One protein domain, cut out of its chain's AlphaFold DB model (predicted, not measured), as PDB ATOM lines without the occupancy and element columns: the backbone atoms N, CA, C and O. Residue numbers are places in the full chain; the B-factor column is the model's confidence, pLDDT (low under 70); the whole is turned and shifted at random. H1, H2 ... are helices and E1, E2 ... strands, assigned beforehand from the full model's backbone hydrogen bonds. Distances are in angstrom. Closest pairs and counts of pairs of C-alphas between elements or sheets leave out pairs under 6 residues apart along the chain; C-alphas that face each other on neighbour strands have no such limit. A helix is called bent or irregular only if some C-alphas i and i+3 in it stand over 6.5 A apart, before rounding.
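AT A GLANCE: This is residues 4 to 115 of the 376 residues of the protein "LysM domain-containing protein" of Gammaproteobacteria bacterium (UniProt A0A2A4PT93). A small head of four short helices, H1 to H4, has H2 in its middle and a two-strand ribbon at its edge, E2 next to H2 and H3 and E1 on the far side of E2 from H2; a long helical hairpin, H5 and H6, is on one side of the head, where H5 packs on H2 with residues 75 to 79 alone. The 112 printed residues run E1 H1 H2 H3 E2 H4 H5 H6, mostly helix, with an antiparallel sheet. The whole is compact, radius of gyration of the C-alphas 14.9 A, spanning 39 by 33 by 26 A.

HOW THE PARTS SIT: E1, residues 4 to 6, and E2, residues 58 to 61, are antiparallel neighbours; N 5 and O 59 are within hydrogen-bond range at 2.8 A. The closest C-alphas of E2 and H2, residues 24 to 34, are those of Ile 61 and Ile 30, 6.1 A. H2, the hub, touches H1, residues 13 to 21, about perpendicular at 78 degrees, closest C-alphas Pro 24 and Ile 18, 4.8 A. H3, residues 37 to 43, only just touches H2, with 3 pairs of C-alphas within 8 A, and only at the corner; the closest are Asn 34 and Ile 40, 6.3 A. H4, residues 64 to 67, is close to H2 but not clearly touching, closest C-alphas Ala 29 and Val 67, 6.9 A. H5, residues 72 to 90, touches H2 at a steep tilt of 61 degrees, closest C-alphas Pro 28 and Lys 79, 6.3 A. H5 forms a hairpin with H6, residues 96 to 112, at a shallow tilt of 21 degrees, opposite ways, closest C-alphas Ala 87 and Gln 99, 6.2 A. Every O i to N i+4 pair is within hydrogen-bond range in H1, H3 and H5, but 5 of 7 in H2 and 8 of 13 in H6; H4 is too short for such a pair.

IN THESE COORDINATES: E1 begins at C-alpha 4 (208.100, 143.798, 229.867). H5 is 27.0 A long, H6 24.6 A and H2 16.7 A. H2 is irregular, C-alphas 25 and 28 being 7.4 A apart, and H6 only just, C-alphas 107 and 110 being 7.0 A apart. H6 ends at C-alpha 112 (221.258, 151.564, 197.234).

THE WHOLE: The C-alphas of Lys 41 and Lys 115 are farthest apart, 44.0 A. The printed part has no cut; the H3 to E2 link, 14 residues, is long. Residues 92 to 97 and 108 to 115 stand free. The mean pLDDT of the printed part is 71.0, and residues 86 to 115 are under 70, among others.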
ATOM      1  N   LEU A   4     209.133 144.570 230.549       92.88
ATOM      2  CA  LEU A   4     208.100 143.798 229.867       92.88
ATOM      3  C   LEU A   4     207.188 144.764 229.102       92.88
ATOM      4  O   LEU A   4     206.642 145.699 229.686       92.88
ATOM      5  N   HIS A   5     207.035 144.540 227.804       92.19
ATOM      6  CA  HIS A   5     206.172 145.305 226.917       92.19
ATOM      7  C   HIS A   5     205.100 144.381 226.323       92.19
ATOM      8  O   HIS A   5     205.401 143.257 225.923       92.19
ATOM      9  N   THR A   6     203.857 144.852 226.260       89.94
ATOM     10  CA  THR A   6     202.748 144.145 225.604       89.94
ATOM     11  C   THR A   6     202.460 144.840 224.281       89.94
ATOM     12  O   THR A   6     202.083 146.010 224.296       89.94
ATOM     13  N   VAL A   7     202.624 144.117 223.171       76.00
ATOM     14  CA  VAL A   7     202.481 144.631 221.800       76.00
ATOM     15  C   VAL A   7     201.064 145.161 221.570       76.00
ATOM     16  O   VAL A   7     200.078 144.434 221.736       76.00
ATOM     17  N   ALA A   8     200.967 146.425 221.177       70.31
ATOM     18  CA  ALA A   8     199.737 147.113 220.806       70.31
ATOM     19  C   ALA A   8     199.546 147.141 219.273       70.31
ATOM     20  O   ALA A   8     200.492 146.892 218.521       70.31
ATOM     21  N   PRO A   9     198.334 147.445 218.766       59.41
ATOM     22  CA  PRO A   9     198.131 147.687 217.339       59.41
ATOM     23  C   PRO A   9     199.060 148.802 216.830       59.41
ATOM     24  O   PRO A   9     199.094 149.887 217.408       59.41
ATOM     25  N   GLY A  10     199.803 148.531 215.755       62.56
ATOM     26  CA  GLY A  10     200.769 149.468 215.166       62.56
ATOM     27  C   GLY A  10     202.193 149.410 215.741       62.56
ATOM     28  O   GLY A  10     203.073 150.081 215.204       62.56
ATOM     29  N   ASP A  11     202.460 148.607 216.779       67.88
ATOM     30  CA  ASP A  11     203.839 148.349 217.214       67.88
ATOM     31  C   ASP A  11     204.594 147.486 216.181       67.88
ATOM     32  O   ASP A  11     204.061 146.537 215.608       67.88
ATOM     33  N   SER A  12     205.883 147.778 216.000       77.19
ATOM     34  CA  SER A  12     206.855 146.961 215.261       77.19
ATOM     35  C   SER A  12     208.179 146.939 216.028       77.19
ATOM     36  O   SER A  12     208.451 147.859 216.803       77.19
ATOM     37  N   LEU A  13     209.050 145.941 215.827       79.12
ATOM     38  CA  LEU A  13     210.352 145.906 216.524       79.12
ATOM     39  C   LEU A  13     211.196 147.163 216.257       79.12
ATOM     40  O   LEU A  13     211.929 147.637 217.131       79.12
ATOM     41  N   TRP A  14     211.033 147.743 215.071       76.38
ATOM     42  CA  TRP A  14     211.607 149.025 214.690       76.38
ATOM     43  C   TRP A  14     211.040 150.188 215.525       76.38
ATOM     44  O   TRP A  14     211.801 150.926 216.156       76.38
ATOM     45  N   ALA A  15     209.710 150.332 215.599       68.12
ATOM     46  CA  ALA A  15     209.057 151.380 216.391       68.12
ATOM     47  C   ALA A  15     209.360 151.248 217.897       68.12
ATOM     48  O   ALA A  15     209.634 152.244 218.570       68.12
ATOM     49  N   LEU A  16     209.411 150.017 218.414       79.56
ATOM     50  CA  LEU A  16     209.801 149.727 219.795       79.56
ATOM     51  C   LEU A  16     211.258 150.133 220.078       79.56
ATOM     52  O   LEU A  16     211.552 150.642 221.159       79.56
ATOM     53  N   SER A  17     212.162 149.999 219.106       78.06
ATOM     54  CA  SER A  17     213.564 150.424 219.257       78.06
ATOM     55  C   SER A  17     213.717 151.942 219.317       78.06
ATOM     56  O   SER A  17     214.492 152.453 220.125       78.06
ATOM     57  N   ILE A  18     212.913 152.681 218.545       74.06
ATOM     58  CA  ILE A  18     212.803 154.140 218.690       74.06
ATOM     59  C   ILE A  18     212.267 154.480 220.088       74.06
ATOM     60  O   ILE A  18     212.907 155.226 220.828       74.06
ATOM     61  N   LYS A  19     211.138 153.879 220.484       82.81
ATOM     62  CA  LYS A  19     210.447 154.131 221.761       82.81
ATOM     63  C   LYS A  19     211.315 153.879 222.996       82.81
ATOM     64  O   LYS A  19     211.215 154.627 223.966       82.81
ATOM     65  N   TYR A  20     212.140 152.831 222.983       85.38
ATOM     66  CA  TYR A  20     212.911 152.408 224.155       85.38
ATOM     67  C   TYR A  20     214.400 152.773 224.118       85.38
ATOM     68  O   TYR A  20     214.997 152.905 225.186       85.38
ATOM     69  N   TYR A  21     214.997 152.983 222.939       82.00
ATOM     70  CA  TYR A  21     216.431 153.283 222.809       82.00
ATOM     71  C   TYR A  21     216.745 154.604 222.106       82.00
ATOM     72  O   TYR A  21     217.915 154.991 222.100       82.00
ATOM     73  N   GLN A  22     215.745 155.292 221.538       79.56
ATOM     74  CA  GLN A  22     215.892 156.483 220.681       79.56
ATOM     75  C   GLN A  22     216.722 156.238 219.411       79.56
ATOM     76  O   GLN A  22     217.136 157.180 218.745       79.56
ATOM     77  N   ASN A  23     216.963 154.975 219.056       73.06
ATOM     78  CA  ASN A  23     217.670 154.599 217.842       73.06
ATOM     79  C   ASN A  23     216.988 153.361 217.235       73.06
ATOM     80  O   ASN A  23     216.967 152.307 217.880       73.06
ATOM     81  N   PRO A  24     216.434 153.461 216.013       71.69
ATOM     82  CA  PRO A  24     215.758 152.342 215.374       71.69
ATOM     83  C   PRO A  24     216.677 151.165 215.050       71.69
ATOM     84  O   PRO A  24     216.198 150.033 215.005       71.69
ATOM     85  N   THR A  25     217.981 151.386 214.828       78.31
ATOM     86  CA  THR A  25     218.871 150.324 214.332       78.31
ATOM     87  C   THR A  25     219.027 149.163 215.313       78.31
ATOM     88  O   THR A  25     219.413 148.078 214.893       78.31
ATOM     89  N   PHE A  26     218.672 149.352 216.587       85.00
ATOM     90  CA  PHE A  26     218.728 148.336 217.639       85.00
ATOM     91  C   PHE A  26     217.579 147.308 217.632       85.00
ATOM     92  O   PHE A  26     217.555 146.427 218.494       85.00
ATOM     93  N   TRP A  27     216.666 147.336 216.655       83.31
ATOM     94  CA  TRP A  27     215.617 146.312 216.531       83.31
ATOM     95  C   TRP A  27     216.124 144.856 216.468       83.31
ATOM     96  O   TRP A  27     215.466 144.001 217.075       83.31
ATOM     97  N   PRO A  28     217.295 144.528 215.868       87.81
ATOM     98  CA  PRO A  28     217.826 143.167 215.885       87.81
ATOM     99  C   PRO A  28     218.165 142.701 217.306       87.81
ATOM    100  O   PRO A  28     217.995 141.525 217.610       87.81
ATOM    101  N   ALA A  29     218.561 143.613 218.202       89.62
ATOM    102  CA  ALA A  29     218.828 143.286 219.601       89.62
ATOM    103  C   ALA A  29     217.539 142.937 220.368       89.62
ATOM    104  O   ALA A  29     217.560 142.053 221.221       89.62
ATOM    105  N   ILE A  30     216.396 143.564 220.044       89.94
ATOM    106  CA  ILE A  30     215.092 143.144 220.594       89.94
ATOM    107  C   ILE A  30     214.727 141.751 220.063       89.94
ATOM    108  O   ILE A  30     214.328 140.886 220.847       89.94
ATOM    109  N   PHE A  31     214.883 141.521 218.754       88.38
ATOM    110  CA  PHE A  31     214.586 140.235 218.119       88.38
ATOM    111  C   PHE A  31     215.407 139.081 218.716       88.38
ATOM    112  O   PHE A  31     214.853 138.047 219.096       88.38
ATOM    113  N   GLU A  32     216.725 139.266 218.818       90.25
ATOM    114  CA  GLU A  32     217.651 138.269 219.349       90.25
ATOM    115  C   GLU A  32     217.374 138.002 220.834       90.25
ATOM    116  O   GLU A  32     217.218 136.846 221.232       90.25
ATOM    117  N   TYR A  33     217.215 139.057 221.646       92.62
ATOM    118  CA  TYR A  33     216.975 138.909 223.082       92.62
ATOM    119  C   TYR A  33     215.713 138.095 223.378       92.62
ATOM    120  O   TYR A  33     215.756 137.171 224.194       92.62
ATOM    121  N   ASN A  34     214.616 138.358 222.659       91.44
ATOM    122  CA  ASN A  34     213.353 137.624 222.798       91.44
ATOM    123  C   ASN A  34     213.405 136.175 222.290       91.44
ATOM    124  O   ASN A  34     212.524 135.384 222.615       91.44
ATOM    125  N   ASN A  35     214.444 135.803 221.542       87.44
ATOM    126  CA  ASN A  35     214.704 134.426 221.129       87.44
ATOM    127  C   ASN A  35     215.662 133.668 222.068       87.44
ATOM    128  O   ASN A  35     215.891 132.471 221.874       87.44
ATOM    129  N   THR A  36     216.186 134.310 223.118       89.94
ATOM    130  CA  THR A  36     216.973 133.621 224.153       89.94
ATOM    131  C   THR A  36     216.096 132.720 225.028       89.94
ATOM    132  O   THR A  36     214.937 133.026 225.321       89.94
ATOM    133  N   LYS A  37     216.673 131.625 225.550       88.50
ATOM    134  CA  LYS A  37     215.981 130.703 226.476       88.50
ATOM    135  C   LYS A  37     215.402 131.417 227.709       88.50
ATOM    136  O   LYS A  37     214.347 131.027 228.203       88.50
ATOM    137  N   GLN A  38     216.085 132.452 228.207       89.44
ATOM    138  CA  GLN A  38     215.638 133.218 229.373       89.44
ATOM    139  C   GLN A  38     214.426 134.096 229.058       89.44
ATOM    140  O   GLN A  38     213.499 134.151 229.867       89.44
ATOM    141  N   ALA A  39     214.417 134.756 227.895       87.62
ATOM    142  CA  ALA A  39     213.289 135.584 227.498       87.62
ATOM    143  C   ALA A  39     212.052 134.731 227.214       87.62
ATOM    144  O   ALA A  39     211.012 134.988 227.813       87.62
ATOM    145  N   ILE A  40     212.193 133.648 226.437       83.88
ATOM    146  CA  ILE A  40     211.099 132.710 226.126       83.88
ATOM    147  C   ILE A  40     210.449 132.160 227.410       83.88
ATOM    148  O   ILE A  40     209.225 132.089 227.497       83.88
ATOM    149  N   LYS A  41     211.236 131.846 228.453       86.00
ATOM    150  CA  LYS A  41     210.705 131.391 229.755       86.00
ATOM    151  C   LYS A  41     209.858 132.455 230.481       86.00
ATOM    152  O   LYS A  41     209.006 132.096 231.288       86.00
ATOM    153  N   LYS A  42     210.084 133.746 230.218       84.62
ATOM    154  CA  LYS A  42     209.358 134.881 230.823       84.62
ATOM    155  C   LYS A  42     208.184 135.378 229.962       84.62
ATOM    156  O   LYS A  42     207.181 135.819 230.512       84.62
ATOM    157  N   THR A  43     208.308 135.338 228.636       84.31
ATOM    158  CA  THR A  43     207.290 135.809 227.675       84.31
ATOM    159  C   THR A  43     206.309 134.718 227.251       84.31
ATOM    160  O   THR A  43     205.225 135.035 226.765       84.31
ATOM    161  N   GLY A  44     206.690 133.442 227.388       77.31
ATOM    162  CA  GLY A  44     205.943 132.282 226.892       77.31
ATOM    163  C   GLY A  44     205.958 132.124 225.366       77.31
ATOM    164  O   GLY A  44     205.388 131.169 224.850       77.31
ATOM    165  N   THR A  45     206.592 133.042 224.631       73.12
ATOM    166  CA  THR A  45     206.592 133.077 223.162       73.12
ATOM    167  C   THR A  45     207.958 133.487 222.623       73.12
ATOM    168  O   THR A  45     208.717 134.195 223.285       73.12
ATOM    169  N   ARG A  46     208.259 133.047 221.400       80.19
ATOM    170  CA  ARG A  46     209.438 133.463 220.633       80.19
ATOM    171  C   ARG A  46     209.011 134.302 219.430       80.19
ATOM    172  O   ARG A  46     207.856 134.221 219.020       80.19
ATOM    173  N   ILE A  47     209.938 135.049 218.839       77.12
ATOM    174  CA  ILE A  47     209.684 135.780 217.591       77.12
ATOM    175  C   ILE A  47     210.251 134.953 216.436       77.12
ATOM    176  O   ILE A  47     211.461 134.746 216.374       77.12
ATOM    177  N   LEU A  48     209.384 134.443 215.559       69.25
ATOM    178  CA  LEU A  48     209.804 133.649 214.397       69.25
ATOM    179  C   LEU A  48     210.364 134.543 213.288       69.25
ATOM    180  O   LEU A  48     211.390 134.227 212.694       69.25
ATOM    181  N   ASP A  49     209.714 135.682 213.067       67.56
ATOM    182  CA  ASP A  49     210.067 136.647 212.041       67.56
ATOM    183  C   ASP A  49     209.985 138.078 212.622       67.56
ATOM    184  O   ASP A  49     209.009 138.381 213.311       67.56
ATOM    185  N   PRO A  50     210.989 138.953 212.402       69.19
ATOM    186  CA  PRO A  50     211.013 140.317 212.942       69.19
ATOM    187  C   PRO A  50     209.800 141.197 212.620       69.19
ATOM    188  O   PRO A  50     209.481 142.087 213.412       69.19
ATOM    189  N   ASP A  51     209.156 140.961 211.477       67.25
ATOM    190  CA  ASP A  51     208.019 141.740 210.985       67.25
ATOM    191  C   ASP A  51     206.674 141.114 211.417       67.25
ATOM    192  O   ASP A  51     205.634 141.766 211.332       67.25
ATOM    193  N   LEU A  52     206.684 139.888 211.968       65.00
ATOM    194  CA  LEU A  52     205.528 139.235 212.593       65.00
ATOM    195  C   LEU A  52     205.638 139.220 214.127       65.00
ATOM    196  O   LEU A  52     205.974 138.207 214.748       65.00
ATOM    197  N   ILE A  53     205.256 140.342 214.744       71.50
ATOM    198  CA  ILE A  53     204.883 140.399 216.165       71.50
ATOM    199  C   ILE A  53     203.363 140.532 216.304       71.50
ATOM    200  O   ILE A  53     202.720 141.261 215.551       71.50
ATOM    201  N   LEU A  54     202.768 139.805 217.250       62.59
ATOM    202  CA  LEU A  54     201.311 139.710 217.382       62.59
ATOM    203  C   LEU A  54     200.768 140.655 218.456       62.59
ATOM    204  O   LEU A  54     201.359 140.823 219.520       62.59
ATOM    205  N   ILE A  55     199.589 141.233 218.223       66.31
ATOM    206  CA  ILE A  55     198.902 142.078 219.212       66.31
ATOM    207  C   ILE A  55     198.644 141.261 220.494       66.31
ATOM    208  O   ILE A  55     198.238 140.101 220.430       66.31
ATOM    209  N   LYS A  56     198.872 141.871 221.666       70.25
ATOM    210  CA  LYS A  56     198.913 141.250 223.011       70.25
ATOM    211  C   LYS A  56     200.098 140.307 223.280       70.25
ATOM    212  O   LYS A  56     200.209 139.813 224.405       70.25
ATOM    213  N   GLN A  57     201.011 140.083 222.331       78.50
ATOM    214  CA  GLN A  57     202.253 139.353 222.602       78.50
ATOM    215  C   GLN A  57     203.086 140.098 223.654       78.50
ATOM    216  O   GLN A  57     203.194 141.325 223.635       78.50
ATOM    217  N   LYS A  58     203.683 139.350 224.584       88.06
ATOM    218  CA  LYS A  58     204.612 139.893 225.579       88.06
ATOM    219  C   LYS A  58     206.031 139.813 225.037       88.06
ATOM    220  O   LYS A  58     206.492 138.724 224.713       88.06
ATOM    221  N   LEU A  59     206.721 140.944 224.990       90.75
ATOM    222  CA  LEU A  59     208.127 141.060 224.619       90.75
ATOM    223  C   LEU A  59     208.930 141.596 225.803       90.75
ATOM    224  O   LEU A  59     208.473 142.478 226.531       90.75
ATOM    225  N   LEU A  60     210.144 141.094 225.988       95.12
ATOM    226  CA  LEU A  60     211.129 141.714 226.862       95.12
ATOM    227  C   LEU A  60     211.985 142.682 226.060       95.12
ATOM    228  O   LEU A  60     212.638 142.314 225.088       95.12
ATOM    229  N   ILE A  61     211.991 143.927 226.502       95.06
ATOM    230  CA  ILE A  61     212.847 144.982 225.992       95.06
ATOM    231  C   ILE A  61     214.120 144.967 226.850       95.06
ATOM    232  O   ILE A  61     214.017 145.286 228.042       95.06
ATOM    233  N   PRO A  62     215.284 144.549 226.312       94.06
ATOM    234  CA  PRO A  62     216.530 144.546 227.072       94.06
ATOM    235  C   PRO A  62     216.921 145.943 227.573       94.06
ATOM    236  O   PRO A  62     216.482 146.971 227.056       94.06
ATOM    237  N   ASP A  63     217.764 145.990 228.604       93.00
ATOM    238  CA  ASP A  63     218.254 147.259 229.138       93.00
ATOM    239  C   ASP A  63     218.993 148.124 228.092       93.00
ATOM    240  O   ASP A  63     219.927 147.680 227.418       93.00
ATOM    241  N   ALA A  64     218.622 149.406 228.017       87.69
ATOM    242  CA  ALA A  64     219.168 150.354 227.048       87.69
ATOM    243  C   ALA A  64     220.686 150.582 227.183       87.69
ATOM    244  O   ALA A  64     221.347 150.848 226.178       87.69
ATOM    245  N   SER A  65     221.263 150.468 228.387       88.44
ATOM    246  CA  SER A  65     222.712 150.617 228.592       88.44
ATOM    247  C   SER A  65     223.500 149.398 228.106       88.44
ATOM    248  O   SER A  65     224.651 149.545 227.699       88.44
ATOM    249  N   SER A  66     222.882 148.213 228.094       88.12
ATOM    250  CA  SER A  66     223.443 147.004 227.482       88.12
ATOM    251  C   SER A  66     223.354 147.069 225.958       88.12
ATOM    252  O   SER A  66     224.337 146.803 225.274       88.12
ATOM    253  N   VAL A  67     222.203 147.486 225.420       88.00
ATOM    254  CA  VAL A  67     221.974 147.586 223.968       88.00
ATOM    255  C   VAL A  67     222.877 148.639 223.318       88.00
ATOM    256  O   VAL A  67     223.486 148.365 222.289       88.00
ATOM    257  N   ARG A  68     223.056 149.811 223.944       85.25
ATOM    258  CA  ARG A  68     223.942 150.876 223.433       85.25
ATOM    259  C   ARG A  68     225.439 150.519 223.438       85.25
ATOM    260  O   ARG A  68     226.218 151.253 222.842       85.25
ATOM    261  N   LYS A  69     225.842 149.415 224.083       88.19
ATOM    262  CA  LYS A  69     227.215 148.869 224.043       88.19
ATOM    263  C   LYS A  69     227.435 147.855 222.915       88.19
ATOM    264  O   LYS A  69     228.565 147.417 222.726       88.19
ATOM    265  N   ILE A  70     226.383 147.452 222.198       85.44
ATOM    266  CA  ILE A  70     226.506 146.576 221.029       85.44
ATOM    267  C   ILE A  70     227.135 147.395 219.902       85.44
ATOM    268  O   ILE A  70     226.579 148.412 219.482       85.44
ATOM    269  N   ASP A  71     228.297 146.962 219.421       84.75
ATOM    270  CA  ASP A  71     228.964 147.597 218.294       84.75
ATOM    271  C   ASP A  71     228.201 147.362 216.977       84.75
ATOM    272  O   ASP A  71     227.394 146.437 216.830       84.75
ATOM    273  N   ARG A  72     228.468 148.215 215.985       75.88
ATOM    274  CA  ARG A  72     227.790 148.161 214.684       75.88
ATOM    275  C   ARG A  72     228.065 146.854 213.930       75.88
ATOM    276  O   ARG A  72     227.152 146.328 213.303       75.88
ATOM    277  N   GLY A  73     229.278 146.303 214.021       77.19
ATOM    278  CA  GLY A  73     229.656 145.069 213.329       77.19
ATOM    279  C   GLY A  73     228.882 143.856 213.843       77.19
ATOM    280  O   GLY A  73     228.367 143.072 213.043       77.19
ATOM    281  N   LYS A  74     228.716 143.754 215.164       82.38
ATOM    282  CA  LYS A  74     227.878 142.748 215.822       82.38
ATOM    283  C   LYS A  74     226.395 142.928 215.501       82.38
ATOM    284  O   LYS A  74     225.701 141.952 215.232       82.38
ATOM    285  N   LEU A  75     225.904 144.165 215.455       77.88
ATOM    286  CA  LEU A  75     224.530 144.451 215.028       77.88
ATOM    287  C   LEU A  75     224.271 143.983 213.581       77.88
ATOM    288  O   LEU A  75     223.238 143.375 213.297       77.88
ATOM    289  N   ASP A  76     225.234 144.201 212.686       77.38
ATOM    290  CA  ASP A  76     225.174 143.768 211.287       77.38
ATOM    291  C   ASP A  76     225.433 142.253 211.118       77.38
ATOM    292  O   ASP A  76     224.966 141.633 210.160       77.38
ATOM    293  N   GLU A  77     226.123 141.599 212.055       82.25
ATOM    294  CA  GLU A  77     226.159 140.134 212.175       82.25
ATOM    295  C   GLU A  77     224.784 139.557 212.545       82.25
ATOM    296  O   GLU A  77     224.314 138.640 211.865       82.25
ATOM    297  N   ILE A  78     224.097 140.135 213.541       80.31
ATOM    298  CA  ILE A  78     222.745 139.715 213.945       80.31
ATOM    299  C   ILE A  78     221.773 139.861 212.765       80.31
ATOM    300  O   ILE A  78     221.070 138.904 212.438       80.31
ATOM    301  N   LYS A  79     221.785 141.000 212.050       77.94
ATOM    302  CA  LYS A  79     221.001 141.174 210.807       77.94
ATOM    303  C   LYS A  79     221.290 140.055 209.797       77.94
ATOM    304  O   LYS A  79     220.366 139.393 209.333       77.94
ATOM    305  N   ARG A  80     222.568 139.780 209.496       78.69
ATOM    306  CA  ARG A  80     222.972 138.707 208.563       78.69
ATOM    307  C   ARG A  80     222.559 137.309 209.036       78.69
ATOM    308  O   ARG A  80     222.322 136.437 208.202       78.69
ATOM    309  N   HIS A  81     222.474 137.058 210.341       80.00
ATOM    310  CA  HIS A  81     221.928 135.808 210.870       80.00
ATOM    311  C   HIS A  81     220.411 135.715 210.644       80.00
ATOM    312  O   HIS A  81     219.950 134.724 210.084       80.00
ATOM    313  N   ILE A  82     219.656 136.773 210.959       77.00
ATOM    314  CA  ILE A  82     218.206 136.863 210.711       77.00
ATOM    315  C   ILE A  82     217.884 136.627 209.226       77.00
ATOM    316  O   ILE A  82     217.021 135.810 208.905       77.00
ATOM    317  N   CYS A  83     218.613 137.274 208.311       73.12
ATOM    318  CA  CYS A  83     218.424 137.110 206.867       73.12
ATOM    319  C   CYS A  83     218.701 135.673 206.391       73.12
ATOM    320  O   CYS A  83     217.943 135.142 205.579       73.12
ATOM    321  N   ARG A  84     219.750 135.016 206.915       73.50
ATOM    322  CA  ARG A  84     220.045 133.605 206.604       73.50
ATOM    323  C   ARG A  84     218.945 132.671 207.104       73.50
ATOM    324  O   ARG A  84     218.509 131.812 206.344       73.50
ATOM    325  N   ASN A  85     218.452 132.875 208.326       70.00
ATOM    326  CA  ASN A  85     217.378 132.055 208.889       70.00
ATOM    327  C   ASN A  85     216.070 132.228 208.096       70.00
ATOM    328  O   ASN A  85     215.427 131.234 207.771       70.00
ATOM    329  N   ARG A  86     215.709 133.462 207.705       66.25
ATOM    330  CA  ARG A  86     214.570 133.734 206.802       66.25
ATOM    331  C   ARG A  86     214.697 132.972 205.480       66.25
ATOM    332  O   ARG A  86     213.759 132.289 205.083       66.25
ATOM    333  N   ALA A  87     215.862 133.038 204.831       62.19
ATOM    334  CA  ALA A  87     216.107 132.322 203.578       62.19
ATOM    335  C   ALA A  87     216.029 130.788 203.743       62.19
ATOM    336  O   ALA A  87     215.508 130.110 202.863       62.19
ATOM    337  N   GLN A  88     216.486 130.239 204.873       60.84
ATOM    338  CA  GLN A  88     216.396 128.803 205.173       60.84
ATOM    339  C   GLN A  88     214.967 128.340 205.495       60.84
ATOM    340  O   GLN A  88     214.570 127.257 205.078       60.84
ATOM    341  N   HIS A  89     214.164 129.157 206.183       52.75
ATOM    342  CA  HIS A  89     212.741 128.863 206.374       52.75
ATOM    343  C   HIS A  89     211.957 128.958 205.058       52.75
ATOM    344  O   HIS A  89     211.073 128.136 204.828       52.75
ATOM    345  N   ALA A  90     212.327 129.876 204.158       50.00
ATOM    346  CA  ALA A  90     211.761 129.932 202.813       50.00
ATOM    347  C   ALA A  90     212.064 128.662 201.994       50.00
ATOM    348  O   ALA A  90     211.179 128.199 201.290       50.00
ATOM    349  N   GLN A  91     213.245 128.041 202.142       47.12
ATOM    350  CA  GLN A  91     213.597 126.770 201.472       47.12
ATOM    351  C   GLN A  91     212.763 125.554 201.914       47.12
ATOM    352  O   GLN A  91     212.770 124.535 201.226       47.12
ATOM    353  N   GLN A  92     212.072 125.624 203.057       50.66
ATOM    354  CA  GLN A  92     211.120 124.585 203.475       50.66
ATOM    355  C   GLN A  92     209.750 124.750 202.789       50.66
ATOM    356  O   GLN A  92     208.946 123.819 202.797       50.66
ATOM    357  N   GLY A  93     209.510 125.904 202.153       46.41
ATOM    358  CA  GLY A  93     208.533 126.086 201.086       46.41
ATOM    359  C   GLY A  93     209.186 125.867 199.716       46.41
ATOM    360  O   GLY A  93     210.357 126.168 199.494       46.41
ATOM    361  N   ASN A  94     208.439 125.303 198.776       42.22
ATOM    362  CA  ASN A  94     208.996 124.818 197.518       42.22
ATOM    363  C   ASN A  94     209.155 125.955 196.479       42.22
ATOM    364  O   ASN A  94     208.336 126.046 195.575       42.22
ATOM    365  N   GLU A  95     210.172 126.828 196.587       46.50
ATOM    366  CA  GLU A  95     210.409 127.892 195.583       46.50
ATOM    367  C   GLU A  95     211.867 128.423 195.525       46.50
ATOM    368  O   GLU A  95     212.233 129.447 196.106       46.50
ATOM    369  N   GLN A  96     212.735 127.754 194.750       45.09
ATOM    370  CA  GLN A  96     214.159 128.125 194.610       45.09
ATOM    371  C   GLN A  96     214.403 129.515 193.978       45.09
ATOM    372  O   GLN A  96     215.468 130.102 194.174       45.09
ATOM    373  N   GLY A  97     213.422 130.080 193.261       42.38
ATOM    374  CA  GLY A  97     213.529 131.404 192.631       42.38
ATOM    375  C   GLY A  97     213.594 132.575 193.623       42.38
ATOM    376  O   GLY A  97     214.283 133.563 193.367       42.38
ATOM    377  N   GLN A  98     212.950 132.457 194.791       47.06
ATOM    378  CA  GLN A  98     212.940 133.525 195.800       47.06
ATOM    379  C   GLN A  98     214.300 133.677 196.514       47.06
ATOM    380  O   GLN A  98     214.653 134.760 196.986       47.06
ATOM    381  N   GLN A  99     215.104 132.610 196.553       39.19
ATOM    382  CA  GLN A  99     216.316 132.521 197.371       39.19
ATOM    383  C   GLN A  99     217.399 133.547 196.980       39.19
ATOM    384  O   GLN A  99     218.012 134.167 197.852       39.19
ATOM    385  N   ILE A 100     217.620 133.768 195.678       39.84
ATOM    386  CA  ILE A 100     218.596 134.760 195.184       39.84
ATOM    387  C   ILE A 100     218.066 136.189 195.380       39.84
ATOM    388  O   ILE A 100     218.839 137.108 195.666       39.84
ATOM    389  N   HIS A 101     216.747 136.383 195.275       42.88
ATOM    390  CA  HIS A 101     216.129 137.703 195.386       42.88
ATOM    391  C   HIS A 101     216.164 138.242 196.826       42.88
ATOM    392  O   HIS A 101     216.511 139.409 197.027       42.88
ATOM    393  N   ILE A 102     215.893 137.382 197.816       44.56
ATOM    394  CA  ILE A 102     215.925 137.717 199.250       44.56
ATOM    395  C   ILE A 102     217.360 138.022 199.711       44.56
ATOM    396  O   ILE A 102     217.591 139.023 200.396       44.56
ATOM    397  N   LEU A 103     218.344 137.211 199.296       40.03
ATOM    398  CA  LEU A 103     219.758 137.456 199.615       40.03
ATOM    399  C   LEU A 103     220.264 138.781 199.020       40.03
ATOM    400  O   LEU A 103     220.969 139.515 199.711       40.03
ATOM    401  N   ARG A 104     219.848 139.139 197.793       39.06
ATOM    402  CA  ARG A 104     220.150 140.457 197.203       39.06
ATOM    403  C   ARG A 104     219.466 141.608 197.945       39.06
ATOM    404  O   ARG A 104     220.158 142.559 198.291       39.06
ATOM    405  N   GLN A 105     218.169 141.518 198.256       45.66
ATOM    406  CA  GLN A 105     217.441 142.573 198.989       45.66
ATOM    407  C   GLN A 105     218.053 142.885 200.364       45.66
ATOM    408  O   GLN A 105     218.022 144.028 200.814       45.66
ATOM    409  N   CYS A 106     218.637 141.888 201.030       45.25
ATOM    410  CA  CYS A 106     219.244 142.064 202.348       45.25
ATOM    411  C   CYS A 106     220.661 142.670 202.316       45.25
ATOM    412  O   CYS A 106     221.121 143.151 203.348       45.25
ATOM    413  N   GLN A 107     221.349 142.664 201.167       43.03
ATOM    414  CA  GLN A 107     222.638 143.350 200.989       43.03
ATOM    415  C   GLN A 107     222.505 144.689 200.253       43.03
ATOM    416  O   GLN A 107     223.290 145.595 200.517       43.03
ATOM    417  N   SER A 108     221.534 144.842 199.348       40.47
ATOM    418  CA  SER A 108     221.472 146.016 198.476       40.47
ATOM    419  C   SER A 108     220.838 147.247 199.121       40.47
ATOM    420  O   SER A 108     221.145 148.354 198.695       40.47
ATOM    421  N   ASN A 109     220.004 147.103 200.157       44.59
ATOM    422  CA  ASN A 109     219.257 148.240 200.706       44.59
ATOM    423  C   ASN A 109     220.155 149.342 201.307       44.59
ATOM    424  O   ASN A 109     219.982 150.499 200.938       44.59
ATOM    425  N   ASP A 110     221.141 149.025 202.155       40.78
ATOM    426  CA  ASP A 110     221.962 150.069 202.802       40.78
ATOM    427  C   ASP A 110     222.858 150.832 201.796       40.78
ATOM    428  O   ASP A 110     223.096 152.028 201.970       40.78
ATOM    429  N   GLU A 111     223.311 150.192 200.707       36.69
ATOM    430  CA  GLU A 111     224.164 150.837 199.690       36.69
ATOM    431  C   GLU A 111     223.362 151.465 198.529       36.69
ATOM    432  O   GLU A 111     223.771 152.486 197.970       36.69
ATOM    433  N   GLN A 112     222.174 150.937 198.197       35.28
ATOM    434  CA  GLN A 112     221.258 151.564 197.234       35.28
ATOM    435  C   GLN A 112     220.500 152.756 197.826       35.28
ATOM    436  O   GLN A 112     220.219 153.687 197.073       35.28
ATOM    437  N   ILE A 113     220.215 152.807 199.134       37.84
ATOM    438  CA  ILE A 113     219.625 154.004 199.770       37.84
ATOM    439  C   ILE A 113     220.547 155.228 199.598       37.84
ATOM    440  O   ILE A 113     220.055 156.339 199.445       37.84
ATOM    441  N   SER A 114     221.868 155.028 199.508       34.94
ATOM    442  CA  SER A 114     222.840 156.099 199.235       34.94
ATOM    443  C   SER A 114     222.853 156.609 197.782       34.94
ATOM    444  O   SER A 114     223.451 157.656 197.532       34.94
ATOM    445  N   LYS A 115     222.297 155.871 196.810       35.31
ATOM    446  CA  LYS A 115     222.453 156.158 195.363       35.31
ATOM    447  C   LYS A 115     221.160 156.094 194.541       35.31
ATOM    448  O   LYS A 115     221.191 156.379 193.348       35.31
TER     449      LYS A 115